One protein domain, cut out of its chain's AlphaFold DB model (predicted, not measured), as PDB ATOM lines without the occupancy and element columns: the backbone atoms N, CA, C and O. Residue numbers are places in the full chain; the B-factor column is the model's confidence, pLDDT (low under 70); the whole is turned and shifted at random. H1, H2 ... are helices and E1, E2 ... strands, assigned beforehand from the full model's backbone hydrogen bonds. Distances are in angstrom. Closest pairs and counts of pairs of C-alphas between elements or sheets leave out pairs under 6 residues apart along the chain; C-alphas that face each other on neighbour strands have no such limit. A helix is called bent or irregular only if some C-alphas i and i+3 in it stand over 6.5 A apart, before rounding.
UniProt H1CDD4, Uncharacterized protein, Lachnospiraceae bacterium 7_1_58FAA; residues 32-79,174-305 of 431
ATOM      1  N   SER A  32     149.950 128.432 116.849       45.34
ATOM      2  CA  SER A  32     151.332 128.716 117.269       45.34
ATOM      3  C   SER A  32     151.429 129.610 118.514       45.34
ATOM      4  O   SER A  32     152.502 130.091 118.837       45.34
ATOM      5  N   LEU A  33     150.322 129.889 119.209       52.69
ATOM      6  CA  LEU A  33     150.302 130.613 120.490       52.69
ATOM      7  C   LEU A  33     150.030 129.661 121.670       52.69
ATOM      8  O   LEU A  33     149.690 130.106 122.771       52.69
ATOM      9  N   GLN A  34     150.153 128.341 121.467       60.94
ATOM     10  CA  GLN A  34     150.043 127.376 122.560       60.94
ATOM     11  C   GLN A  34     151.168 127.612 123.571       60.94
ATOM     12  O   GLN A  34     152.336 127.338 123.327       60.94
ATOM     13  N   LYS A  35     150.790 128.131 124.739       71.88
ATOM     14  CA  LYS A  35     151.729 128.466 125.807       71.88
ATOM     15  C   LYS A  35     152.429 127.209 126.340       71.88
ATOM     16  O   LYS A  35     151.774 126.316 126.893       71.88
ATOM     17  N   CYS A  36     153.757 127.183 126.270       76.31
ATOM     18  CA  CYS A  36     154.572 126.068 126.746       76.31
ATOM     19  C   CYS A  36     154.755 126.114 128.268       76.31
ATOM     20  O   CYS A  36     154.954 127.169 128.873       76.31
ATOM     21  N   LYS A  37     154.664 124.952 128.925       82.50
ATOM     22  CA  LYS A  37     154.795 124.845 130.389       82.50
ATOM     23  C   LYS A  37     156.214 125.238 130.828       82.50
ATOM     24  O   LYS A  37     157.181 125.006 130.114       82.50
ATOM     25  N   ASN A  38     156.359 125.759 132.047       84.31
ATOM     26  CA  ASN A  38     157.683 125.988 132.637       84.31
ATOM     27  C   ASN A  38     158.419 124.658 132.856       84.31
ATOM     28  O   ASN A  38     157.831 123.713 133.385       84.31
ATOM     29  N   PHE A  39     159.717 124.623 132.556       86.44
ATOM     30  CA  PHE A  39     160.578 123.440 132.671       86.44
ATOM     31  C   PHE A  39     160.579 122.801 134.068       86.44
ATOM     32  O   PHE A  39     160.616 121.584 134.191       86.44
ATOM     33  N   GLY A  40     160.430 123.589 135.140       79.75
ATOM     34  CA  GLY A  40     160.301 123.057 136.508       79.75
ATOM     35  C   GLY A  40     159.042 122.208 136.763       79.75
ATOM     36  O   GLY A  40     158.889 121.662 137.852       79.75
ATOM     37  N   LYS A  41     158.121 122.120 135.794       80.50
ATOM     38  CA  LYS A  41     156.957 121.219 135.812       80.50
ATOM     39  C   LYS A  41     157.172 119.942 134.988       80.50
ATOM     40  O   LYS A  41     156.272 119.110 134.960       80.50
ATOM     41  N   ALA A  42     158.297 119.812 134.284       80.19
ATOM     42  CA  ALA A  42     158.586 118.645 133.451       80.19
ATOM     43  C   ALA A  42     158.982 117.412 134.278       80.19
ATOM     44  O   ALA A  42     158.802 116.290 133.823       80.19
ATOM     45  N   TRP A  43     159.493 117.609 135.494       76.81
ATOM     46  CA  TRP A  43     160.107 116.555 136.298       76.81
ATOM     47  C   TRP A  43     159.750 116.686 137.790       76.81
ATOM     48  O   TRP A  43     159.314 117.738 138.266       76.81
ATOM     49  N   GLU A  44     159.926 115.590 138.521       77.25
ATOM     50  CA  GLU A  44     159.789 115.461 139.973       77.25
ATOM     51  C   GLU A  44     161.079 114.887 140.587       77.25
ATOM     52  O   GLU A  44     161.953 114.379 139.884       77.25
ATOM     53  N   VAL A  45     161.220 114.986 141.912       75.56
ATOM     54  CA  VAL A  45     162.395 114.453 142.624       75.56
ATOM     55  C   VAL A  45     162.510 112.945 142.390       75.56
ATOM     56  O   VAL A  45     161.545 112.212 142.599       75.56
ATOM     57  N   GLY A  46     163.699 112.488 141.992       74.56
ATOM     58  CA  GLY A  46     163.973 111.093 141.641       74.56
ATOM     59  C   GLY A  46     163.818 110.771 140.153       74.56
ATOM     60  O   GLY A  46     164.190 109.672 139.747       74.56
ATOM     61  N   ASP A  47     163.324 111.705 139.336       77.56
ATOM     62  CA  ASP A  47     163.269 111.511 137.889       77.56
ATOM     63  C   ASP A  47     164.664 111.586 137.248       77.56
ATOM     64  O   ASP A  47     165.554 112.337 137.664       77.56
ATOM     65  N   GLN A  48     164.805 110.860 136.144       82.31
ATOM     66  CA  GLN A  48     165.866 111.059 135.166       82.31
ATOM     67  C   GLN A  48     165.229 111.477 133.846       82.31
ATOM     68  O   GLN A  48     164.178 110.963 133.453       82.31
ATOM     69  N   GLY A  49     165.852 112.437 133.174       88.62
ATOM     70  CA  GLY A  49     165.346 112.951 131.911       88.62
ATOM     71  C   GLY A  49     166.469 113.376 130.989       88.62
ATOM     72  O   GLY A  49     167.501 113.879 131.435       88.62
ATOM     73  N   THR A  50     166.233 113.199 129.700       92.38
ATOM     74  CA  THR A  50     167.076 113.747 128.644       92.38
ATOM     75  C   THR A  50     166.446 115.039 128.145       92.38
ATOM     76  O   THR A  50     165.226 115.122 127.989       92.38
ATOM     77  N   VAL A  51     167.257 116.064 127.910       94.25
ATOM     78  CA  VAL A  51     166.797 117.370 127.434       94.25
ATOM     79  C   VAL A  51     167.546 117.741 126.169       94.25
ATOM     80  O   VAL A  51     168.767 117.625 126.116       94.25
ATOM     81  N   PHE A  52     166.814 118.225 125.174       96.81
ATOM     82  CA  PHE A  52     167.364 118.733 123.926       96.81
ATOM     83  C   PHE A  52     167.303 120.257 123.939       96.81
ATOM     84  O   PHE A  52     166.216 120.841 123.903       96.81
ATOM     85  N   TYR A  53     168.473 120.892 124.009       96.81
ATOM     86  CA  TYR A  53     168.602 122.347 123.937       96.81
ATOM     87  C   TYR A  53     168.857 122.788 122.503       96.81
ATOM     88  O   TYR A  53     169.751 122.221 121.875       96.81
ATOM     89  N   PRO A  54     168.145 123.807 121.999       96.25
ATOM     90  CA  PRO A  54     168.398 124.346 120.675       96.25
ATOM     91  C   PRO A  54     169.615 125.288 120.677       96.25
ATOM     92  O   PRO A  54     169.808 126.088 121.596       96.25
ATOM     93  N   PHE A  55     170.417 125.226 119.619       95.88
ATOM     94  CA  PHE A  55     171.606 126.040 119.361       95.88
ATOM     95  C   PHE A  55     171.630 126.496 117.907       95.88
ATOM     96  O   PHE A  55     171.123 125.799 117.029       95.88
ATOM     97  N   LYS A  56     172.264 127.635 117.642       93.44
ATOM     98  CA  LYS A  56     172.600 128.083 116.290       93.44
ATOM     99  C   LYS A  56     174.106 128.095 116.108       93.44
ATOM    100  O   LYS A  56     174.850 128.360 117.051       93.44
ATOM    101  N   TRP A  57     174.536 127.795 114.892       92.94
ATOM    102  CA  TRP A  57     175.927 127.948 114.508       92.94
ATOM    103  C   TRP A  57     176.245 129.424 114.274       92.94
ATOM    104  O   TRP A  57     175.541 130.093 113.517       92.94
ATOM    105  N   TRP A  58     177.302 129.898 114.921       90.38
ATOM    106  CA  TRP A  58     177.900 131.205 114.711       90.38
ATOM    107  C   TRP A  58     179.260 131.015 114.030       90.38
ATOM    108  O   TRP A  58     180.188 130.522 114.681       90.38
ATOM    109  N   PRO A  59     179.389 131.350 112.733       89.69
ATOM    110  CA  PRO A  59     180.669 131.296 112.041       89.69
ATOM    111  C   PRO A  59     181.683 132.236 112.693       89.69
ATOM    112  O   PRO A  59     181.398 133.407 112.944       89.69
ATOM    113  N   ASP A  60     182.875 131.719 112.959       87.94
ATOM    114  CA  ASP A  60     183.992 132.494 113.487       87.94
ATOM    115  C   ASP A  60     185.292 131.865 112.989       87.94
ATOM    116  O   ASP A  60     185.760 130.848 113.506       87.94
ATOM    117  N   GLU A  61     185.863 132.476 111.953       87.56
ATOM    118  CA  GLU A  61     187.095 132.011 111.312       87.56
ATOM    119  C   GLU A  61     188.317 132.092 112.238       87.56
ATOM    120  O   GLU A  61     189.341 131.468 111.956       87.56
ATOM    121  N   SER A  62     188.231 132.825 113.357       89.00
ATOM    122  CA  SER A  62     189.309 132.873 114.348       89.00
ATOM    123  C   SER A  62     189.393 131.604 115.205       89.00
ATOM    124  O   SER A  62     190.430 131.340 115.820       89.00
ATOM    125  N   LEU A  63     188.329 130.792 115.235       84.12
ATOM    126  CA  LEU A  63     188.276 129.551 115.998       84.12
ATOM    127  C   LEU A  63     188.740 128.357 115.145       84.12
ATOM    128  O   LEU A  63     188.334 128.234 113.990       84.12
ATOM    129  N   PRO A  64     189.499 127.392 115.708       81.25
ATOM    130  CA  PRO A  64     189.924 126.188 114.979       81.25
ATOM    131  C   PRO A  64     188.772 125.346 114.408       81.25
ATOM    132  O   PRO A  64     188.958 124.606 113.448       81.25
ATOM    133  N   SER A  65     187.583 125.445 115.007       79.50
ATOM    134  CA  SER A  65     186.347 124.797 114.562       79.50
ATOM    135  C   SER A  65     185.632 125.535 113.420       79.50
ATOM    136  O   SER A  65     184.623 125.032 112.930       79.50
ATOM    137  N   GLY A  66     186.106 126.720 113.016       85.56
ATOM    138  CA  GLY A  66     185.446 127.601 112.043       85.56
ATOM    139  C   GLY A  66     184.203 128.322 112.583       85.56
ATOM    140  O   GLY A  66     183.468 128.950 111.821       85.56
ATOM    141  N   GLY A  67     183.933 128.205 113.885       91.31
ATOM    142  CA  GLY A  67     182.783 128.809 114.551       91.31
ATOM    143  C   GLY A  67     182.427 128.138 115.870       91.31
ATOM    144  O   GLY A  67     183.145 127.262 116.362       91.31
ATOM    145  N   THR A  68     181.310 128.557 116.456       93.50
ATOM    146  CA  THR A  68     180.828 128.055 117.744       93.50
ATOM    147  C   THR A  68     179.311 127.920 117.760       93.50
ATOM    148  O   THR A  68     178.590 128.634 117.067       93.50
ATOM    149  N   PHE A  69     178.804 126.991 118.564       94.50
ATOM    150  CA  PHE A  69     177.380 126.898 118.847       94.50
ATOM    151  C   PHE A  69     176.990 127.846 119.974       94.50
ATOM    152  O   PHE A  69     177.481 127.722 121.101       94.50
ATOM    153  N   GLU A  70     176.039 128.728 119.678       91.19
ATOM    154  CA  GLU A  70     175.417 129.633 120.641       91.19
ATOM    155  C   GLU A  70     173.984 129.183 120.947       91.19
ATOM    156  O   GLU A  70     173.256 128.791 120.028       91.19
ATOM    157  N   PRO A  71     173.536 129.202 122.216       90.50
ATOM    158  CA  PRO A  71     172.199 128.724 122.546       90.50
ATOM    159  C   PRO A  71     171.113 129.562 121.862       90.50
ATOM    160  O   PRO A  71     171.133 130.795 121.896       90.50
ATOM    161  N   HIS A  72     170.127 128.893 121.270       90.25
ATOM    162  CA  HIS A  72     168.985 129.554 120.657       90.25
ATOM    163  C   HIS A  72     168.007 129.994 121.750       90.25
ATOM    164  O   HIS A  72     167.430 129.174 122.473       90.25
ATOM    165  N   MET A  73     167.853 131.305 121.908       85.88
ATOM    166  CA  MET A  73     167.088 131.884 123.004       85.88
ATOM    167  C   MET A  73     166.394 133.180 122.592       85.88
ATOM    168  O   MET A  73     166.760 133.830 121.614       85.88
ATOM    169  N   SER A  74     165.421 133.566 123.403       82.12
ATOM    170  CA  SER A  74     164.797 134.879 123.424       82.12
ATOM    171  C   SER A  74     165.210 135.611 124.700       82.12
ATOM    172  O   SER A  74     165.416 134.976 125.739       82.12
ATOM    173  N   ALA A  75     165.356 136.934 124.640       82.06
ATOM    174  CA  ALA A  75     165.803 137.731 125.776       82.06
ATOM    175  C   ALA A  75     164.971 139.008 125.949       82.06
ATOM    176  O   ALA A  75     164.598 139.652 124.971       82.06
ATOM    177  N   TYR A  76     164.711 139.381 127.204       77.94
ATOM    178  CA  TYR A  76     163.936 140.572 127.563       77.94
ATOM    179  C   TYR A  76     164.635 141.355 128.649       77.94
ATOM    180  O   TYR A  76     165.044 140.785 129.658       77.94
ATOM    181  N   PHE A  77     164.650 142.670 128.504       80.56
ATOM    182  CA  PHE A  77     164.889 143.544 129.635       80.56
ATOM    183  C   PHE A  77     163.622 143.695 130.475       80.56
ATOM    184  O   PHE A  77     162.502 143.783 129.958       80.56
ATOM    185  N   GLY A  78     163.793 143.729 131.789       84.06
ATOM    186  CA  GLY A  78     162.695 143.937 132.719       84.06
ATOM    187  C   GLY A  78     163.094 143.719 134.164       84.06
ATOM    188  O   GLY A  78     164.274 143.715 134.509       84.06
ATOM    189  N   HIS A  79     162.091 143.551 135.010       89.00
ATOM    190  CA  HIS A  79     162.238 143.575 136.451       89.00
ATOM    191  C   HIS A  79     161.713 142.284 137.073       89.00
ATOM    192  O   HIS A  79     160.542 141.943 136.872       89.00
ATOM    193  N   THR A 174     167.092 143.897 134.663       88.12
ATOM    194  CA  THR A 174     167.915 142.737 134.325       88.12
ATOM    195  C   THR A 174     167.465 142.136 132.998       88.12
ATOM    196  O   THR A 174     166.381 142.447 132.497       88.12
ATOM    197  N   VAL A 175     168.292 141.251 132.443       83.44
ATOM    198  CA  VAL A 175     167.971 140.479 131.243       83.44
ATOM    199  C   VAL A 175     167.436 139.112 131.651       83.44
ATOM    200  O   VAL A 175     168.137 138.315 132.276       83.44
ATOM    201  N   LEU A 176     166.203 138.809 131.258       82.81
ATOM    202  CA  LEU A 176     165.663 137.460 131.318       82.81
ATOM    203  C   LEU A 176     165.949 136.736 130.006       82.81
ATOM    204  O   LEU A 176     165.522 137.194 128.952       82.81
ATOM    205  N   LYS A 177     166.621 135.588 130.087       85.19
ATOM    206  CA  LYS A 177     166.961 134.730 128.944       85.19
ATOM    207  C   LYS A 177     166.095 133.475 128.984       85.19
ATOM    208  O   LYS A 177     166.025 132.808 130.021       85.19
ATOM    209  N   LEU A 178     165.428 133.158 127.882       85.25
ATOM    210  CA  LEU A 178     164.463 132.065 127.775       85.25
ATOM    211  C   LEU A 178     164.762 131.209 126.549       85.25
ATOM    212  O   LEU A 178     165.012 131.733 125.471       85.25
ATOM    213  N   THR A 179     164.691 129.896 126.703       89.44
ATOM    214  CA  THR A 179     164.782 128.944 125.591       89.44
ATOM    215  C   THR A 179     163.652 127.928 125.692       89.44
ATOM    216  O   THR A 179     163.132 127.682 126.788       89.44
ATOM    217  N   GLU A 180     163.256 127.360 124.558       90.75
ATOM    218  CA  GLU A 180     162.300 126.262 124.503       90.75
ATOM    219  C   GLU A 180     163.044 124.952 124.258       90.75
ATOM    220  O   GLU A 180     163.802 124.822 123.301       90.75
ATOM    221  N   VAL A 181     162.840 123.988 125.150       93.00
ATOM    222  CA  VAL A 181     163.539 122.700 125.128       93.00
ATOM    223  C   VAL A 181     162.556 121.566 124.936       93.00
ATOM    224  O   VAL A 181     161.411 121.656 125.383       93.00
ATOM    225  N   VAL A 182     163.024 120.462 124.359       93.75
ATOM    226  CA  VAL A 182     162.298 119.189 124.417       93.75
ATOM    227  C   VAL A 182     162.825 118.404 125.607       93.75
ATOM    228  O   VAL A 182     164.000 118.046 125.652       93.75
ATOM    229  N   TYR A 183     161.961 118.138 126.580       92.62
ATOM    230  CA  TYR A 183     162.247 117.202 127.660       92.62
ATOM    231  C   TYR A 183     161.704 115.829 127.274       92.62
ATOM    232  O   TYR A 183     160.563 115.722 126.822       92.62
ATOM    233  N   VAL A 184     162.502 114.786 127.486       91.81
ATOM    234  CA  VAL A 184     162.120 113.385 127.310       91.81
ATOM    235  C   VAL A 184     162.299 112.661 128.638       91.81
ATOM    236  O   VAL A 184     163.410 112.538 129.157       91.81
ATOM    237  N   ALA A 185     161.186 112.185 129.191       89.19
ATOM    238  CA  ALA A 185     161.194 111.376 130.398       89.19
ATOM    239  C   ALA A 185     161.836 110.015 130.114       89.19
ATOM    240  O   ALA A 185     161.544 109.387 129.092       89.19
ATOM    241  N   MET A 186     162.655 109.537 131.047       87.25
ATOM    242  CA  MET A 186     163.271 108.215 130.969       87.25
ATOM    243  C   MET A 186     162.583 107.269 131.952       87.25
ATOM    244  O   MET A 186     162.256 107.650 133.079       87.25
ATOM    245  N   ASP A 187     162.340 106.029 131.537       82.69
ATOM    246  CA  ASP A 187     161.863 104.998 132.448       82.69
ATOM    247  C   ASP A 187     162.981 104.637 133.443       82.69
ATOM    248  O   ASP A 187     164.066 104.238 133.016       82.69
ATOM    249  N   PRO A 188     162.748 104.754 134.760       75.44
ATOM    250  CA  PRO A 188     163.806 104.608 135.757       75.44
ATOM    251  C   PRO A 188     164.336 103.174 135.886       75.44
ATOM    252  O   PRO A 188     165.433 102.984 136.401       75.44
ATOM    253  N   ASN A 189     163.584 102.165 135.432       76.75
ATOM    254  CA  ASN A 189     163.981 100.760 135.551       76.75
ATOM    255  C   ASN A 189     164.712 100.265 134.301       76.75
ATOM    256  O   ASN A 189     165.658  99.488 134.395       76.75
ATOM    257  N   SER A 190     164.250 100.689 133.127       76.94
ATOM    258  CA  SER A 190     164.769 100.231 131.834       76.94
ATOM    259  C   SER A 190     165.712 101.229 131.160       76.94
ATOM    260  O   SER A 190     166.394 100.867 130.205       76.94
ATOM    261  N   GLY A 191     165.750 102.486 131.618       77.81
ATOM    262  CA  GLY A 191     166.498 103.563 130.968       77.81
ATOM    263  C   GLY A 191     165.982 103.890 129.563       77.81
ATOM    264  O   GLY A 191     166.722 104.452 128.756       77.81
ATOM    265  N   THR A 192     164.746 103.497 129.240       85.50
ATOM    266  CA  THR A 192     164.157 103.694 127.911       85.50
ATOM    267  C   THR A 192     163.402 105.027 127.827       85.50
ATOM    268  O   THR A 192     162.753 105.421 128.799       85.50
ATOM    269  N   PRO A 193     163.462 105.748 126.691       88.50
ATOM    270  CA  PRO A 193     162.718 106.994 126.513       88.50
ATOM    271  C   PRO A 193     161.203 106.777 126.452       88.50
ATOM    272  O   PRO A 193     160.719 105.891 125.745       88.50
ATOM    273  N   ILE A 194     160.439 107.637 127.126       86.12
ATOM    274  CA  ILE A 194     158.977 107.564 127.182       86.12
ATOM    275  C   ILE A 194     158.373 108.660 126.292       86.12
ATOM    276  O   ILE A 194     158.346 109.823 126.681       86.12
ATOM    277  N   PHE A 195     157.839 108.299 125.121       80.88
ATOM    278  CA  PHE A 195     157.183 109.253 124.204       80.88
ATOM    279  C   PHE A 195     155.645 109.241 124.280       80.88
ATOM    280  O   PHE A 195     155.032 110.298 124.174       80.88
ATOM    281  N   ASP A 196     155.020 108.076 124.497       71.12
ATOM    282  CA  ASP A 196     153.564 107.901 124.318       71.12
ATOM    283  C   ASP A 196     152.776 107.695 125.631       71.12
ATOM    284  O   ASP A 196     151.564 107.470 125.597       71.12
ATOM    285  N   ASP A 197     153.422 107.738 126.805       65.12
ATOM    286  CA  ASP A 197     152.729 107.457 128.072       65.12
ATOM    287  C   ASP A 197     151.839 108.630 128.513       65.12
ATOM    288  O   ASP A 197     152.272 109.584 129.174       65.12
ATOM    289  N   GLN A 198     150.550 108.520 128.182       52.91
ATOM    290  CA  GLN A 198     149.513 109.475 128.570       52.91
ATOM    291  C   GLN A 198     149.329 109.601 130.089       52.91
ATOM    292  O   GLN A 198     148.816 110.623 130.541       52.91
ATOM    293  N   ARG A 199     149.756 108.614 130.892       52.22
ATOM    294  CA  ARG A 199     149.687 108.706 132.362       52.22
ATOM    295  C   ARG A 199     150.785 109.594 132.937       52.22
ATOM    296  O   ARG A 199     150.627 110.090 134.050       52.22
ATOM    297  N   LYS A 200     151.884 109.795 132.196       56.44
ATOM    298  CA  LYS A 200     153.031 110.585 132.648       56.44
ATOM    299  C   LYS A 200     153.124 111.958 131.991       56.44
ATOM    300  O   LYS A 200     153.554 112.844 132.702       56.44
ATOM    301  N   GLN A 201     152.736 112.176 130.722       63.66
ATOM    302  CA  GLN A 201     152.761 113.490 130.010       63.66
ATOM    303  C   GLN A 201     153.904 114.462 130.416       63.66
ATOM    304  O   GLN A 201     153.718 115.681 130.478       63.66
ATOM    305  N   LYS A 202     155.083 113.921 130.740       77.50
ATOM    306  CA  LYS A 202     156.266 114.692 131.131       77.50
ATOM    307  C   LYS A 202     157.113 115.005 129.907       77.50
ATOM    308  O   LYS A 202     157.730 116.054 129.856       77.50
ATOM    309  N   THR A 203     157.109 114.125 128.907       87.31
ATOM    310  CA  THR A 203     157.758 114.379 127.621       87.31
ATOM    311  C   THR A 203     156.997 115.442 126.843       87.31
ATOM    312  O   THR A 203     155.780 115.343 126.679       87.31
ATOM    313  N   GLY A 204     157.709 116.460 126.374       88.56
ATOM    314  CA  GLY A 204     157.119 117.568 125.636       88.56
ATOM    315  C   GLY A 204     158.037 118.779 125.558       88.56
ATOM    316  O   GLY A 204     159.198 118.720 125.966       88.56
ATOM    317  N   THR A 205     157.502 119.882 125.037       88.69
ATOM    318  CA  THR A 205     158.211 121.158 124.976       88.69
ATOM    319  C   THR A 205     157.969 122.000 126.227       88.69
ATOM    320  O   THR A 205     156.862 122.058 126.776       88.69
ATOM    321  N   TYR A 206     159.030 122.648 126.704       88.88
ATOM    322  CA  TYR A 206     159.010 123.447 127.924       88.88
ATOM    323  C   TYR A 206     159.827 124.724 127.769       88.88
ATOM    324  O   TYR A 206     160.898 124.716 127.171       88.88
ATOM    325  N   ILE A 207     159.367 125.802 128.403       87.62
ATOM    326  CA  ILE A 207     160.140 127.039 128.531       87.62
ATOM    327  C   ILE A 207     161.076 126.934 129.727       87.62
ATOM    328  O   ILE A 207     160.643 126.668 130.855       87.62
ATOM    329  N   GLN A 208     162.355 127.217 129.501       88.44
ATOM    330  CA  GLN A 208     163.352 127.292 130.553       88.44
ATOM    331  C   GLN A 208     164.022 128.661 130.599       88.44
ATOM    332  O   GLN A 208     164.553 129.159 129.610       88.44
ATOM    333  N   THR A 209     164.061 129.234 131.801       87.12
ATOM    334  CA  THR A 209     164.901 130.392 132.103       87.12
ATOM    335  C   THR A 209     166.357 129.972 132.253       87.12
ATOM    336  O   THR A 209     166.684 129.073 133.037       87.12
ATOM    337  N   LEU A 210     167.233 130.653 131.521       85.94
ATOM    338  CA  LEU A 210     168.673 130.441 131.559       85.94
ATOM    339  C   LEU A 210     169.317 131.465 132.497       85.94
ATOM    340  O   LEU A 210     169.271 132.666 132.249       85.94
ATOM    341  N   SER A 211     169.921 130.981 133.584       87.00
ATOM    342  CA  SER A 211     170.861 131.783 134.371       87.00
ATOM    343  C   SER A 211     172.198 131.883 133.637       87.00
ATOM    344  O   SER A 211     172.518 131.004 132.838       87.00
ATOM    345  N   ASP A 212     173.014 132.888 133.955       86.62
ATOM    346  CA  ASP A 212     174.335 133.052 133.325       86.62
ATOM    347  C   ASP A 212     175.225 131.819 133.515       86.62
ATOM    348  O   ASP A 212     175.858 131.356 132.575       86.62
ATOM    349  N   ASN A 213     175.191 131.204 134.701       88.94
ATOM    350  CA  ASN A 213     175.922 129.965 134.964       88.94
ATOM    351  C   ASN A 213     175.454 128.809 134.059       88.94
ATOM    352  O   ASN A 213     176.268 128.105 133.466       88.94
ATOM    353  N   ARG A 214     174.134 128.620 133.918       89.00
ATOM    354  CA  ARG A 214     173.585 127.558 133.061       89.00
ATOM    355  C   ARG A 214     173.877 127.832 131.589       89.00
ATOM    356  O   ARG A 214     174.204 126.900 130.865       89.00
ATOM    357  N   LEU A 215     173.795 129.093 131.174       90.69
ATOM    358  CA  LEU A 215     174.136 129.530 129.828       90.69
ATOM    359  C   LEU A 215     175.590 129.182 129.488       90.69
ATOM    360  O   LEU A 215     175.833 128.518 128.482       90.69
ATOM    361  N   SER A 216     176.537 129.552 130.353       92.06
ATOM    362  CA  SER A 216     177.959 129.248 130.162       92.06
ATOM    363  C   SER A 216     178.231 127.743 130.110       92.06
ATOM    364  O   SER A 216     178.984 127.290 129.253       92.06
ATOM    365  N   LYS A 217     177.581 126.949 130.973       93.56
ATOM    366  CA  LYS A 217     177.706 125.480 130.955       93.56
ATOM    367  C   LYS A 217     177.169 124.865 129.669       93.56
ATOM    368  O   LYS A 217     177.832 124.020 129.081       93.56
ATOM    369  N   LEU A 218     175.991 125.294 129.222       95.31
ATOM    370  CA  LEU A 218     175.391 124.815 127.976       95.31
ATOM    371  C   LEU A 218     176.258 125.171 126.766       95.31
ATOM    372  O   LEU A 218     176.481 124.314 125.916       95.31
ATOM    373  N   ARG A 219     176.804 126.392 126.720       94.75
ATOM    374  CA  ARG A 219     177.745 126.808 125.673       94.75
ATOM    375  C   ARG A 219     179.017 125.958 125.681       94.75
ATOM    376  O   ARG A 219     179.443 125.511 124.623       94.75
ATOM    377  N   ALA A 220     179.590 125.691 126.855       95.31
ATOM    378  CA  ALA A 220     180.761 124.825 126.975       95.31
ATOM    379  C   ALA A 220     180.462 123.394 126.492       95.31
ATOM    380  O   ALA A 220     181.215 122.856 125.688       95.31
ATOM    381  N   LEU A 221     179.336 122.811 126.917       97.06
ATOM    382  CA  LEU A 221     178.934 121.463 126.510       97.06
ATOM    383  C   LEU A 221     178.658 121.363 125.009       97.06
ATOM    384  O   LEU A 221     179.098 120.408 124.385       97.06
ATOM    385  N   ALA A 222     177.973 122.339 124.407       96.75
ATOM    386  CA  ALA A 222     177.636 122.301 122.982       96.75
ATOM    387  C   ALA A 222     178.861 122.245 122.066       96.75
ATOM    388  O   ALA A 222     178.791 121.657 120.985       96.75
ATOM    389  N   ASN A 223     179.967 122.832 122.520       95.00
ATOM    390  CA  ASN A 223     181.232 122.917 121.799       95.00
ATOM    391  C   ASN A 223     182.275 121.898 122.300       95.00
ATOM    392  O   ASN A 223     183.425 121.940 121.867       95.00
ATOM    393  N   ASP A 224     181.901 120.991 123.207       95.69
ATOM    394  CA  ASP A 224     182.802 119.967 123.732       95.69
ATOM    395  C   ASP A 224     183.109 118.888 122.678       95.69
ATOM    396  O   ASP A 224     182.232 118.426 121.946       95.69
ATOM    397  N   ILE A 225     184.364 118.442 122.631       93.31
ATOM    398  CA  ILE A 225     184.849 117.489 121.623       93.31
ATOM    399  C   ILE A 225     184.306 116.063 121.804       93.31
ATOM    400  O   ILE A 225     184.328 115.280 120.859       93.31
ATOM    401  N   ASN A 226     183.843 115.706 123.005       94.69
ATOM    402  CA  ASN A 226     183.413 114.350 123.350       94.69
ATOM    403  C   ASN A 226     181.888 114.227 123.440       94.69
ATOM    404  O   ASN A 226     181.334 113.153 123.192       94.69
ATOM    405  N   CYS A 227     181.211 115.304 123.837       95.94
ATOM    406  CA  CYS A 227     179.773 115.297 124.100       95.94
ATOM    407  C   CYS A 227     178.999 116.471 123.487       95.94
ATOM    408  O   CYS A 227     177.790 116.554 123.692       95.94
ATOM    409  N   GLY A 228     179.662 117.354 122.736       95.69
ATOM    410  CA  GLY A 228     179.020 118.471 122.047       95.69
ATOM    411  C   GLY A 228     178.270 118.068 120.783       95.69
ATOM    412  O   GLY A 228     178.231 116.902 120.392       95.69
ATOM    413  N   ILE A 229     177.677 119.056 120.112       96.69
ATOM    414  CA  ILE A 229     176.741 118.836 118.996       96.69
ATOM    415  C   ILE A 229     177.403 118.066 117.846       96.69
ATOM    416  O   ILE A 229     176.811 117.124 117.317       96.69
ATOM    417  N   LEU A 230     178.643 118.416 117.488       95.12
ATOM    418  CA  LEU A 230     179.406 117.712 116.449       95.12
ATOM    419  C   LEU A 230     179.821 116.304 116.883       95.12
ATOM    420  O   LEU A 230     179.785 115.381 116.074       95.12
ATOM    421  N   ALA A 231     180.167 116.117 118.160       95.06
ATOM    422  CA  ALA A 231     180.513 114.804 118.698       95.06
ATOM    423  C   ALA A 231     179.297 113.863 118.700       95.06
ATOM    424  O   ALA A 231     179.417 112.683 118.378       95.06
ATOM    425  N   GLN A 232     178.109 114.391 119.009       96.06
ATOM    426  CA  GLN A 232     176.843 113.656 118.967       96.06
ATOM    427  C   GLN A 232     176.368 113.357 117.537       96.06
ATOM    428  O   GLN A 232     175.605 112.411 117.337       96.06
ATOM    429  N   ASN A 233     176.831 114.118 116.540       94.19
ATOM    430  CA  ASN A 233     176.417 113.996 115.143       94.19
ATOM    431  C   ASN A 233     177.637 113.948 114.201       94.19
ATOM    432  O   ASN A 233     177.915 114.928 113.506       94.19
ATOM    433  N   PRO A 234     178.376 112.823 114.137       91.25
ATOM    434  CA  PRO A 234     179.543 112.722 113.269       91.25
ATOM    435  C   PRO A 234     179.194 112.954 111.799       91.25
ATOM    436  O   PRO A 234     178.233 112.389 111.278       91.25
ATOM    437  N   GLY A 235     180.004 113.771 111.125       90.19
ATOM    438  CA  GLY A 235     179.787 114.154 109.728       90.19
ATOM    439  C   GLY A 235     178.796 115.305 109.533       90.19
ATOM    440  O   GLY A 235     178.535 115.680 108.392       90.19
ATOM    441  N   LEU A 236     178.259 115.882 110.613       92.50
ATOM    442  CA  LEU A 236     177.482 117.113 110.533       92.50
ATOM    443  C   LEU A 236     178.382 118.286 110.121       92.50
ATOM    444  O   LEU A 236     179.352 118.597 110.809       92.50
ATOM    445  N   THR A 237     178.000 118.980 109.049       92.06
ATOM    446  CA  THR A 237     178.558 120.286 108.685       92.06
ATOM    447  C   THR A 237     177.567 121.371 109.107       92.06
ATOM    448  O   THR A 237     176.468 121.421 108.547       92.06
ATOM    449  N   PRO A 238     177.898 122.217 110.099       92.06
ATOM    450  CA  PRO A 238     177.005 123.274 110.552       92.06
ATOM    451  C   PRO A 238     176.759 124.323 109.465       92.06
ATOM    452  O   PRO A 238     177.656 124.675 108.701       92.06
ATOM    453  N   VAL A 239     175.534 124.835 109.427       91.31
ATOM    454  CA  VAL A 239     175.063 125.874 108.516       91.31
ATOM    455  C   VAL A 239     174.516 127.013 109.363       91.31
ATOM    456  O   VAL A 239     173.771 126.796 110.321       91.31
ATOM    457  N   GLU A 240     174.908 128.237 109.024       88.56
ATOM    458  CA  GLU A 240     174.423 129.435 109.701       88.56
ATOM    459  C   GLU A 240     172.894 129.554 109.585       88.56
ATOM    460  O   GLU A 240     172.298 129.267 108.547       88.56
ATOM    461  N   GLY A 241     172.242 129.963 110.675       78.81
ATOM    462  CA  GLY A 241     170.792 130.167 110.726       78.81
ATOM    463  C   GLY A 241     169.960 128.919 111.043       78.81
ATOM    464  O   GLY A 241     168.842 129.075 111.549       78.81
ATOM    465  N   GLU A 242     170.496 127.710 110.844       89.69
ATOM    466  CA  GLU A 242     169.828 126.462 111.231       89.69
ATOM    467  C   GLU A 242     169.897 126.204 112.741       89.69
ATOM    468  O   GLU A 242     170.797 126.670 113.448       89.69
ATOM    469  N   VAL A 243     168.904 125.459 113.238       91.69
ATOM    470  CA  VAL A 243     168.809 125.070 114.649       91.69
ATOM    471  C   VAL A 243     169.284 123.635 114.821       91.69
ATOM    472  O   VAL A 243     168.761 122.708 114.204       91.69
ATOM    473  N   TYR A 244     170.250 123.466 115.714       95.69
ATOM    474  CA  TYR A 244     170.823 122.193 116.121       95.69
ATOM    475  C   TYR A 244     170.455 121.892 117.563       95.69
ATOM    476  O   TYR A 244     170.206 122.807 118.342       95.69
ATOM    477  N   PHE A 245     170.442 120.616 117.937       97.12
ATOM    478  CA  PHE A 245     170.079 120.211 119.289       97.12
ATOM    479  C   PHE A 245     171.244 119.536 119.994       97.12
ATOM    480  O   PHE A 245     171.812 118.574 119.484       97.12
ATOM    481  N   LEU A 246     171.565 120.041 121.182       97.81
ATOM    482  CA  LEU A 246     172.442 119.367 122.128       97.81
ATOM    483  C   LEU A 246     171.591 118.477 123.032       97.81
ATOM    484  O   LEU A 246     170.728 118.982 123.758       97.81
ATOM    485  N   GLU A 247     171.869 117.178 123.025       97.50
ATOM    486  CA  GLU A 247     171.301 116.239 123.989       97.50
ATOM    487  C   GLU A 247     172.095 116.309 125.302       97.50
ATOM    488  O   GLU A 247     173.312 116.113 125.317       97.50
ATOM    489  N   VAL A 248     171.422 116.588 126.420       95.69
ATOM    490  CA  VAL A 248     172.024 116.559 127.760       95.69
ATOM    491  C   VAL A 248     171.201 115.705 128.710       95.69
ATOM    492  O   VAL A 248     169.977 115.610 128.596       95.69
ATOM    493  N   LEU A 249     171.872 115.118 129.693       92.00
ATOM    494  CA  LEU A 249     171.229 114.368 130.758       92.00
ATOM    495  C   LEU A 249     170.995 115.277 131.963       92.00
ATOM    496  O   LEU A 249     171.891 115.997 132.405       92.00
ATOM    497  N   TYR A 250     169.801 115.184 132.535       88.00
ATOM    498  CA  TYR A 250     169.524 115.672 133.873       88.00
ATOM    499  C   TYR A 250     169.243 114.500 134.803       88.00
ATOM    500  O   TYR A 250     168.330 113.699 134.581       88.00
ATOM    501  N   ASN A 251     170.017 114.442 135.882       80.94
ATOM    502  CA  ASN A 251     169.808 113.488 136.955       80.94
ATOM    503  C   ASN A 251     169.308 114.231 138.196       80.94
ATOM    504  O   ASN A 251     170.084 114.898 138.880       80.94
ATOM    505  N   PHE A 252     168.011 114.126 138.476       75.31
ATOM    506  CA  PHE A 252     167.375 114.775 139.622       75.31
ATOM    507  C   PHE A 252     167.316 113.822 140.818       75.31
ATOM    508  O   PHE A 252     166.282 113.686 141.481       75.31
ATOM    509  N   THR A 253     168.429 113.132 141.089       63.28
ATOM    510  CA  THR A 253     168.569 112.298 142.285       63.28
ATOM    511  C   THR A 253     168.383 113.153 143.530       63.28
ATOM    512  O   THR A 253     168.703 114.339 143.544       63.28
ATOM    513  N   SER A 254     167.817 112.544 144.571       56.09
ATOM    514  CA  SER A 254     167.312 113.148 145.811       56.09
ATOM    515  C   SER A 254     168.365 113.821 146.704       56.09
ATOM    516  O   SER A 254     168.231 113.816 147.928       56.09
ATOM    517  N   ALA A 255     169.425 114.393 146.134       49.50
ATOM    518  CA  ALA A 255     170.434 115.152 146.844       49.50
ATOM    519  C   ALA A 255     169.810 116.454 147.379       49.50
ATOM    520  O   ALA A 255     170.004 117.533 146.826       49.50
ATOM    521  N   LYS A 256     169.110 116.290 148.510       51.09
ATOM    522  CA  LYS A 256     168.418 117.248 149.380       51.09
ATOM    523  C   LYS A 256     166.947 117.507 149.001       51.09
ATOM    524  O   LYS A 256     166.570 117.661 147.846       51.09
ATOM    525  N   ASN A 257     166.091 117.402 150.018       45.44
ATOM    526  CA  ASN A 257     164.664 117.043 149.969       45.44
ATOM    527  C   ASN A 257     163.716 118.122 149.398       45.44
ATOM    528  O   ASN A 257     162.584 118.249 149.871       45.44
ATOM    529  N   SER A 258     164.129 118.925 148.414       59.66
ATOM    530  CA  SER A 258     163.281 120.002 147.893       59.66
ATOM    531  C   SER A 258     163.265 120.102 146.364       59.66
ATOM    532  O   SER A 258     164.291 120.081 145.686       59.66
ATOM    533  N   LYS A 259     162.066 120.315 145.803       61.53
ATOM    534  CA  LYS A 259     161.853 120.655 144.381       61.53
ATOM    535  C   LYS A 259     162.659 121.894 143.950       61.53
ATOM    536  O   LYS A 259     163.017 122.034 142.785       61.53
ATOM    537  N   ALA A 260     162.967 122.779 144.901       58.47
ATOM    538  CA  ALA A 260     163.784 123.969 144.690       58.47
ATOM    539  C   ALA A 260     165.261 123.642 144.404       58.47
ATOM    540  O   ALA A 260     165.869 124.284 143.547       58.47
ATOM    541  N   GLU A 261     165.838 122.649 145.083       58.69
ATOM    542  CA  GLU A 261     167.225 122.217 144.861       58.69
ATOM    543  C   GLU A 261     167.374 121.430 143.566       58.69
ATOM    544  O   GLU A 261     168.328 121.647 142.822       58.69
ATOM    545  N   ALA A 262     166.388 120.605 143.224       56.22
ATOM    546  CA  ALA A 262     166.417 119.874 141.969       56.22
ATOM    547  C   ALA A 262     166.329 120.815 140.733       56.22
ATOM    548  O   ALA A 262     166.905 120.530 139.687       56.22
ATOM    549  N   GLY A 263     165.772 122.030 140.872       58.97
ATOM    550  CA  GLY A 263     165.850 123.088 139.847       58.97
ATOM    551  C   GLY A 263     167.256 123.674 139.613       58.97
ATOM    552  O   GLY A 263     167.466 124.415 138.641       58.97
ATOM    553  N   ARG A 264     168.223 123.348 140.481       65.75
ATOM    554  CA  ARG A 264     169.636 123.752 140.386       65.75
ATOM    555  C   ARG A 264     170.537 122.677 139.788       65.75
ATOM    556  O   ARG A 264     171.723 122.945 139.634       65.75
ATOM    557  N   VAL A 265     170.000 121.502 139.451       77.12
ATOM    558  CA  VAL A 265     170.772 120.462 138.765       77.12
ATOM    559  C   VAL A 265     171.350 121.041 137.476       77.12
ATOM    560  O   VAL A 265     170.699 121.817 136.763       77.12
ATOM    561  N   ASP A 266     172.610 120.705 137.235       84.25
ATOM    562  CA  ASP A 266     173.330 121.105 136.042       84.25
ATOM    563  C   ASP A 266     173.146 120.068 134.931       84.25
ATOM    564  O   ASP A 266     173.109 118.866 135.219       84.25
ATOM    565  N   PRO A 267     173.059 120.512 133.667       90.81
ATOM    566  CA  PRO A 267     173.057 119.604 132.530       90.81
ATOM    567  C   PRO A 267     174.386 118.842 132.454       90.81
ATOM    568  O   PRO A 267     175.454 119.423 132.658       90.81
ATOM    569  N   GLN A 268     174.319 117.554 132.130       92.50
ATOM    570  CA  GLN A 268     175.484 116.699 131.905       92.50
ATOM    571  C   GLN A 268     175.591 116.342 130.422       92.50
ATOM    572  O   GLN A 268     174.589 116.018 129.783       92.50
ATOM    573  N   GLY A 269     176.806 116.396 129.880       93.94
ATOM    574  CA  GLY A 269     177.072 116.024 128.494       93.94
ATOM    575  C   GLY A 269     176.773 114.551 128.216       93.94
ATOM    576  O   GLY A 269     177.000 113.683 129.061       93.94
ATOM    577  N   VAL A 270     176.272 114.275 127.015       94.25
ATOM    578  CA  VAL A 270     175.919 112.929 126.549       94.25
ATOM    579  C   VAL A 270     176.837 112.579 125.381       94.25
ATOM    580  O   VAL A 270     176.882 113.293 124.384       94.25
ATOM    581  N   ALA A 271     177.604 111.494 125.502       95.00
ATOM    582  CA  ALA A 271     178.433 111.004 124.402       95.00
ATOM    583  C   ALA A 271     177.564 110.362 123.309       95.00
ATOM    584  O   ALA A 271     176.497 109.817 123.599       95.00
ATOM    585  N   GLN A 272     178.042 110.349 122.062       95.06
ATOM    586  CA  GLN A 272     177.285 109.838 120.912       95.06
ATOM    587  C   GLN A 272     176.661 108.455 121.156       95.06
ATOM    588  O   GLN A 272     175.472 108.259 120.909       95.06
ATOM    589  N   SER A 273     177.446 107.509 121.683       93.50
ATOM    590  CA  SER A 273     177.044 106.112 121.913       93.50
ATOM    591  C   SER A 273     175.901 105.944 122.917       93.50
ATOM    592  O   SER A 273     175.308 104.867 123.013       93.50
ATOM    593  N   VAL A 274     175.600 106.992 123.683       91.81
ATOM    594  CA  VAL A 274     174.575 106.973 124.723       91.81
ATOM    595  C   VAL A 274     173.403 107.913 124.450       91.81
ATOM    596  O   VAL A 274     172.465 107.916 125.243       91.81
ATOM    597  N   THR A 275     173.419 108.625 123.318       94.38
ATOM    598  CA  THR A 275     172.279 109.422 122.839       94.38
ATOM    599  C   THR A 275     171.039 108.558 122.606       94.38
ATOM    600  O   THR A 275     171.137 107.354 122.318       94.38
ATOM    601  N   ILE A 276     169.856 109.173 122.679       93.19
ATOM    602  CA  ILE A 276     168.581 108.482 122.440       93.19
ATOM    603  C   ILE A 276     168.570 107.807 121.067       93.19
ATOM    604  O   ILE A 276     168.193 106.639 120.977       93.19
ATOM    605  N   VAL A 277     169.007 108.506 120.016       93.12
ATOM    606  CA  VAL A 277     168.968 107.989 118.639       93.12
ATOM    607  C   VAL A 277     169.994 106.875 118.425       93.12
ATOM    608  O   VAL A 277     169.676 105.904 117.743       93.12
ATOM    609  N   ALA A 278     171.183 106.952 119.033       93.19
ATOM    610  CA  ALA A 278     172.169 105.875 118.921       93.19
ATOM    611  C   ALA A 278     171.697 104.582 119.603       93.19
ATOM    612  O   ALA A 278     171.903 103.492 119.071       93.19
ATOM    613  N   ARG A 279     171.042 104.692 120.767       92.06
ATOM    614  CA  ARG A 279     170.523 103.532 121.513       92.06
ATOM    615  C   ARG A 279     169.182 103.023 120.990       92.06
ATOM    616  O   ARG A 279     168.883 101.843 121.134       92.06
ATOM    617  N   ASN A 280     168.371 103.908 120.415       91.56
ATOM    618  CA  ASN A 280     167.018 103.619 119.949       91.56
ATOM    619  C   ASN A 280     166.759 104.268 118.574       91.56
ATOM    620  O   ASN A 280     165.967 105.215 118.484       91.56
ATOM    621  N   PRO A 281     167.374 103.768 117.484       92.56
ATOM    622  CA  PRO A 281     167.244 104.370 116.152       92.56
ATOM    623  C   PRO A 281     165.793 104.491 115.663       92.56
ATOM    624  O   PRO A 281     165.438 105.440 114.965       92.56
ATOM    625  N   GLN A 282     164.924 103.569 116.085       92.00
ATOM    626  CA  GLN A 282     163.494 103.552 115.771       92.00
ATOM    627  C   GLN A 282     162.723 104.768 116.310       92.00
ATOM    628  O   GLN A 282     161.634 105.066 115.823       92.00
ATOM    629  N   LEU A 283     163.262 105.475 117.311       90.19
ATOM    630  CA  LEU A 283     162.624 106.653 117.907       90.19
ATOM    631  C   LEU A 283     162.972 107.956 117.180       90.19
ATOM    632  O   LEU A 283     162.397 108.990 117.515       90.19
ATOM    633  N   LYS A 284     163.851 107.916 116.167       92.44
ATOM    634  CA  LYS A 284     164.290 109.107 115.429       92.44
ATOM    635  C   LYS A 284     163.118 109.927 114.884       92.44
ATOM    636  O   LYS A 284     163.045 111.111 115.170       92.44
ATOM    637  N   SER A 285     162.169 109.295 114.188       92.81
ATOM    638  CA  SER A 285     161.008 110.000 113.618       92.81
ATOM    639  C   SER A 285     160.184 110.717 114.688       92.81
ATOM    640  O   SER A 285     159.808 111.869 114.509       92.81
ATOM    641  N   LYS A 286     159.939 110.058 115.828       90.69
ATOM    642  CA  LYS A 286     159.177 110.650 116.935       90.69
ATOM    643  C   LYS A 286     159.930 111.800 117.588       90.69
ATOM    644  O   LYS A 286     159.322 112.805 117.935       90.69
ATOM    645  N   LEU A 287     161.239 111.654 117.780       92.19
ATOM    646  CA  LEU A 287     162.064 112.727 118.320       92.19
ATOM    647  C   LEU A 287     162.079 113.925 117.365       92.19
ATOM    648  O   LEU A 287     161.818 115.038 117.808       92.19
ATOM    649  N   ASP A 288     162.297 113.692 116.071       93.12
ATOM    650  CA  ASP A 288     162.322 114.738 115.045       93.12
ATOM    651  C   ASP A 288     160.983 115.510 115.007       93.12
ATOM    652  O   ASP A 288     160.992 116.738 114.929       93.12
ATOM    653  N   GLU A 289     159.834 114.837 115.176       90.62
ATOM    654  CA  GLU A 289     158.518 115.489 115.319       90.62
ATOM    655  C   GLU A 289     158.430 116.441 116.524       90.62
ATOM    656  O   GLU A 289     157.745 117.463 116.448       90.62
ATOM    657  N   TRP A 290     159.083 116.121 117.645       90.12
ATOM    658  CA  TRP A 290     159.130 117.003 118.815       90.12
ATOM    659  C   TRP A 290     160.121 118.148 118.625       90.12
ATOM    660  O   TRP A 290     159.792 119.289 118.946       90.12
ATOM    661  N   LEU A 291     161.305 117.863 118.079       92.44
ATOM    662  CA  LEU A 291     162.334 118.868 117.803       92.44
ATOM    663  C   LEU A 291     161.831 119.931 116.814       92.44
ATOM    664  O   LEU A 291     162.094 121.114 117.003       92.44
ATOM    665  N   GLN A 292     161.031 119.538 115.815       90.31
ATOM    666  CA  GLN A 292     160.410 120.460 114.853       90.31
ATOM    667  C   GLN A 292     159.369 121.411 115.465       90.31
ATOM    668  O   GLN A 292     159.007 122.396 114.823       90.31
ATOM    669  N   ARG A 293     158.876 121.143 116.684       86.50
ATOM    670  CA  ARG A 293     157.946 122.049 117.387       86.50
ATOM    671  C   ARG A 293     158.657 123.221 118.046       86.50
ATOM    672  O   ARG A 293     158.002 124.217 118.337       86.50
ATOM    673  N   VAL A 294     159.962 123.103 118.290       88.56
ATOM    674  CA  VAL A 294     160.753 124.195 118.855       88.56
ATOM    675  C   VAL A 294     160.838 125.314 117.812       88.56
ATOM    676  O   VAL A 294     161.246 125.049 116.675       88.56
ATOM    677  N   PRO A 295     160.455 126.556 118.157       82.75
ATOM    678  CA  PRO A 295     160.552 127.678 117.235       82.75
ATOM    679  C   PRO A 295     161.979 127.876 116.720       82.75
ATOM    680  O   PRO A 295     162.947 127.679 117.452       82.75
ATOM    681  N   LYS A 296     162.107 128.278 115.451       82.44
ATOM    682  CA  LYS A 296     163.411 128.579 114.830       82.44
ATOM    683  C   LYS A 296     163.871 130.018 115.072       82.44
ATOM    684  O   LYS A 296     165.027 130.366 114.790       82.44
ATOM    685  N   ASP A 297     162.965 130.866 115.540       77.00
ATOM    686  CA  ASP A 297     163.168 132.288 115.756       77.00
ATOM    687  C   ASP A 297     162.875 132.695 117.218       77.00
ATOM    688  O   ASP A 297     162.039 132.082 117.891       77.00
ATOM    689  N   PRO A 298     163.565 133.731 117.735       69.56
ATOM    690  CA  PRO A 298     163.369 134.200 119.108       69.56
ATOM    691  C   PRO A 298     161.954 134.720 119.413       69.56
ATOM    692  O   PRO A 298     161.553 134.715 120.583       69.56
ATOM    693  N   ASP A 299     161.207 135.168 118.400       66.75
ATOM    694  CA  ASP A 299     159.845 135.689 118.562       66.75
ATOM    695  C   ASP A 299     158.836 134.550 118.759       66.75
ATOM    696  O   ASP A 299     157.914 134.668 119.567       66.75
ATOM    697  N   GLY A 300     159.045 133.399 118.127       70.81
ATOM    698  CA  GLY A 300     158.278 132.191 118.405       70.81
ATOM    699  C   GLY A 300     158.480 131.706 119.843       70.81
ATOM    700  O   GLY A 300     157.506 131.410 120.535       70.81
ATOM    701  N   ILE A 301     159.722 131.729 120.351       74.00
ATOM    702  CA  ILE A 301     159.994 131.419 121.770       74.00
ATOM    703  C   ILE A 301     159.265 132.421 122.682       74.00
ATOM    704  O   ILE A 301     158.687 132.018 123.689       74.00
ATOM    705  N   SER A 302     159.252 133.712 122.325       70.94
ATOM    706  CA  SER A 302     158.503 134.762 123.039       70.94
ATOM    707  C   SER A 302     157.022 134.437 123.173       70.94
ATOM    708  O   SER A 302     156.455 134.469 124.273       70.94
ATOM    709  N   ALA A 303     156.407 134.091 122.042       68.06
ATOM    710  CA  ALA A 303     154.977 133.865 121.903       68.06
ATOM    711  C   ALA A 303     154.469 132.715 122.788       68.06
ATOM    712  O   ALA A 303     153.318 132.728 123.230       68.06
ATOM    713  N   HIS A 304     155.333 131.751 123.109       73.88
ATOM    714  CA  HIS A 304     154.998 130.590 123.931       73.88
ATOM    715  C   HIS A 304     155.125 130.828 125.451       73.88
ATOM    716  O   HIS A 304     154.895 129.904 126.240       73.88
ATOM    717  N   THR A 305     155.458 132.043 125.907       67.44
ATOM    718  CA  THR A 305     155.705 132.337 127.333       67.44
ATOM    719  C   THR A 305     154.446 132.783 128.100       67.44
ATOM    720  O   THR A 305     153.618 133.556 127.622       67.44
TER     721      THR A 305
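Overview. This is residues 32 to 79 and 174 to 305 of the 431 residues of an uncharacterized protein of Lachnospiraceae bacterium 7_1_58FAA (UniProt H1CDD4). A strongly twisted, branched sheet of six antiparallel strands, with the long strands E1 and E4 at its core, curls round the helix H1. On the opposite face the short helix H6 crosses E4, while H5 only grazes the sheet with its last residues, 287 to 291. E3 pairs with the first part of E4 where the printed part is cut. The 180 printed residues hold six named helices and six named strands, in the order E1 E2 E3 E4 E5 H1 H2 E6 H3 H4 H5 H6; the class is mixed, helices and strands. The whole is compact, with a radius of gyration of the C-alphas of 15.9 A, and rounded, spanning 47 by 43 by 34 A.

Arrangement. In the branched sheet, E1, residues 48 to 59, has three antiparallel neighbours: E2, residues 67 to 71, and E4, residues 174 to 186, lie on one side of it, and E6, residues 243 to 251, on the other side. E1 and E2 form a hairpin, with N 56 and O 70 within hydrogen-bond range at 2.8 A. Between E1 and E4, N 50 and O 184 are 2.9 A apart. Between E1 and E6, N 55 and O 244 are 2.7 A apart. E4 bends by 55 degrees at residue 182. On one side of E4 lie E1 and E3, residues 74 to 79; on the other side is E5, residues 204 to 210. E3 and E4 are antiparallel at 129 degrees, with N 74 and O 178 at 2.8 A. E4 and E5 form a hairpin, with N 181 and O 206 at 2.9 A. E2 runs on into E3 across a break of 2 residues, at 51 degrees. H1, residues 212 to 222, is on the sheet, and its closest C-alphas to E2 are those of Ala 222 and Phe 69, 6.2 A. H2, residues 229 to 232, is on the sheet at a height of 7.6 A; Ile 229 and Leu 246 of E6 have the closest C-alphas, 5.3 A. H6, residues 298 to 303, lies over E4 at a height of 7.3 A and runs across the strands, at 80 degrees to E4 on the local plane. H5, residues 281 to 291, only grazes the sheet; its closest C-alphas to E4 are those of Leu 291 and Val 182, 6.6 A. H4, residues 276 to 279, is not on the sheet; it and H5 only just touch, only at the corner, with 3 pairs of C-alphas within 8 A, the closest those of Val 277 and Lys 284, 5.8 A. H3, residues 259 to 262, is not on the sheet and touches no helix. In H1 and H6 every O i to N i+4 pair is within hydrogen-bond range, in H5 5 of 7 are; H2, H3 and H4 are too short for such a pair, and their single O i to N i+3 pair is within range in H2 and H4 but not in H3.

Along the chain. E1 begins at C-alpha 48 (165.866, 111.059, 135.166) and is 34.1 A long; E4 is 35.0 A, E6 25.2 A, E5 18.3 A, E3 15.9 A and E2 13.3 A. H1 is 15.3 A long and starts at C-alpha 212 (174.335, 133.052, 133.325). H5 is 15.4 A and irregular, with C-alphas 282 and 285 7.2 A apart. H6 is 8.9 A and ends at C-alpha 303 (154.977, 133.865, 121.903).

Size, cuts and confidence. The C-alphas of Ser 62 and Arg 199 are the two farthest apart, at 49.8 A. Residues 80 to 173 are not printed, and C-alphas 79 and 174 are 6.1 A apart across the cut. The links E4 to E5 and H3 to H4 are long. The mean pLDDT of the printed part is 84.1; 24 residues are under 70, among them 197 to 201 and 253 to 264.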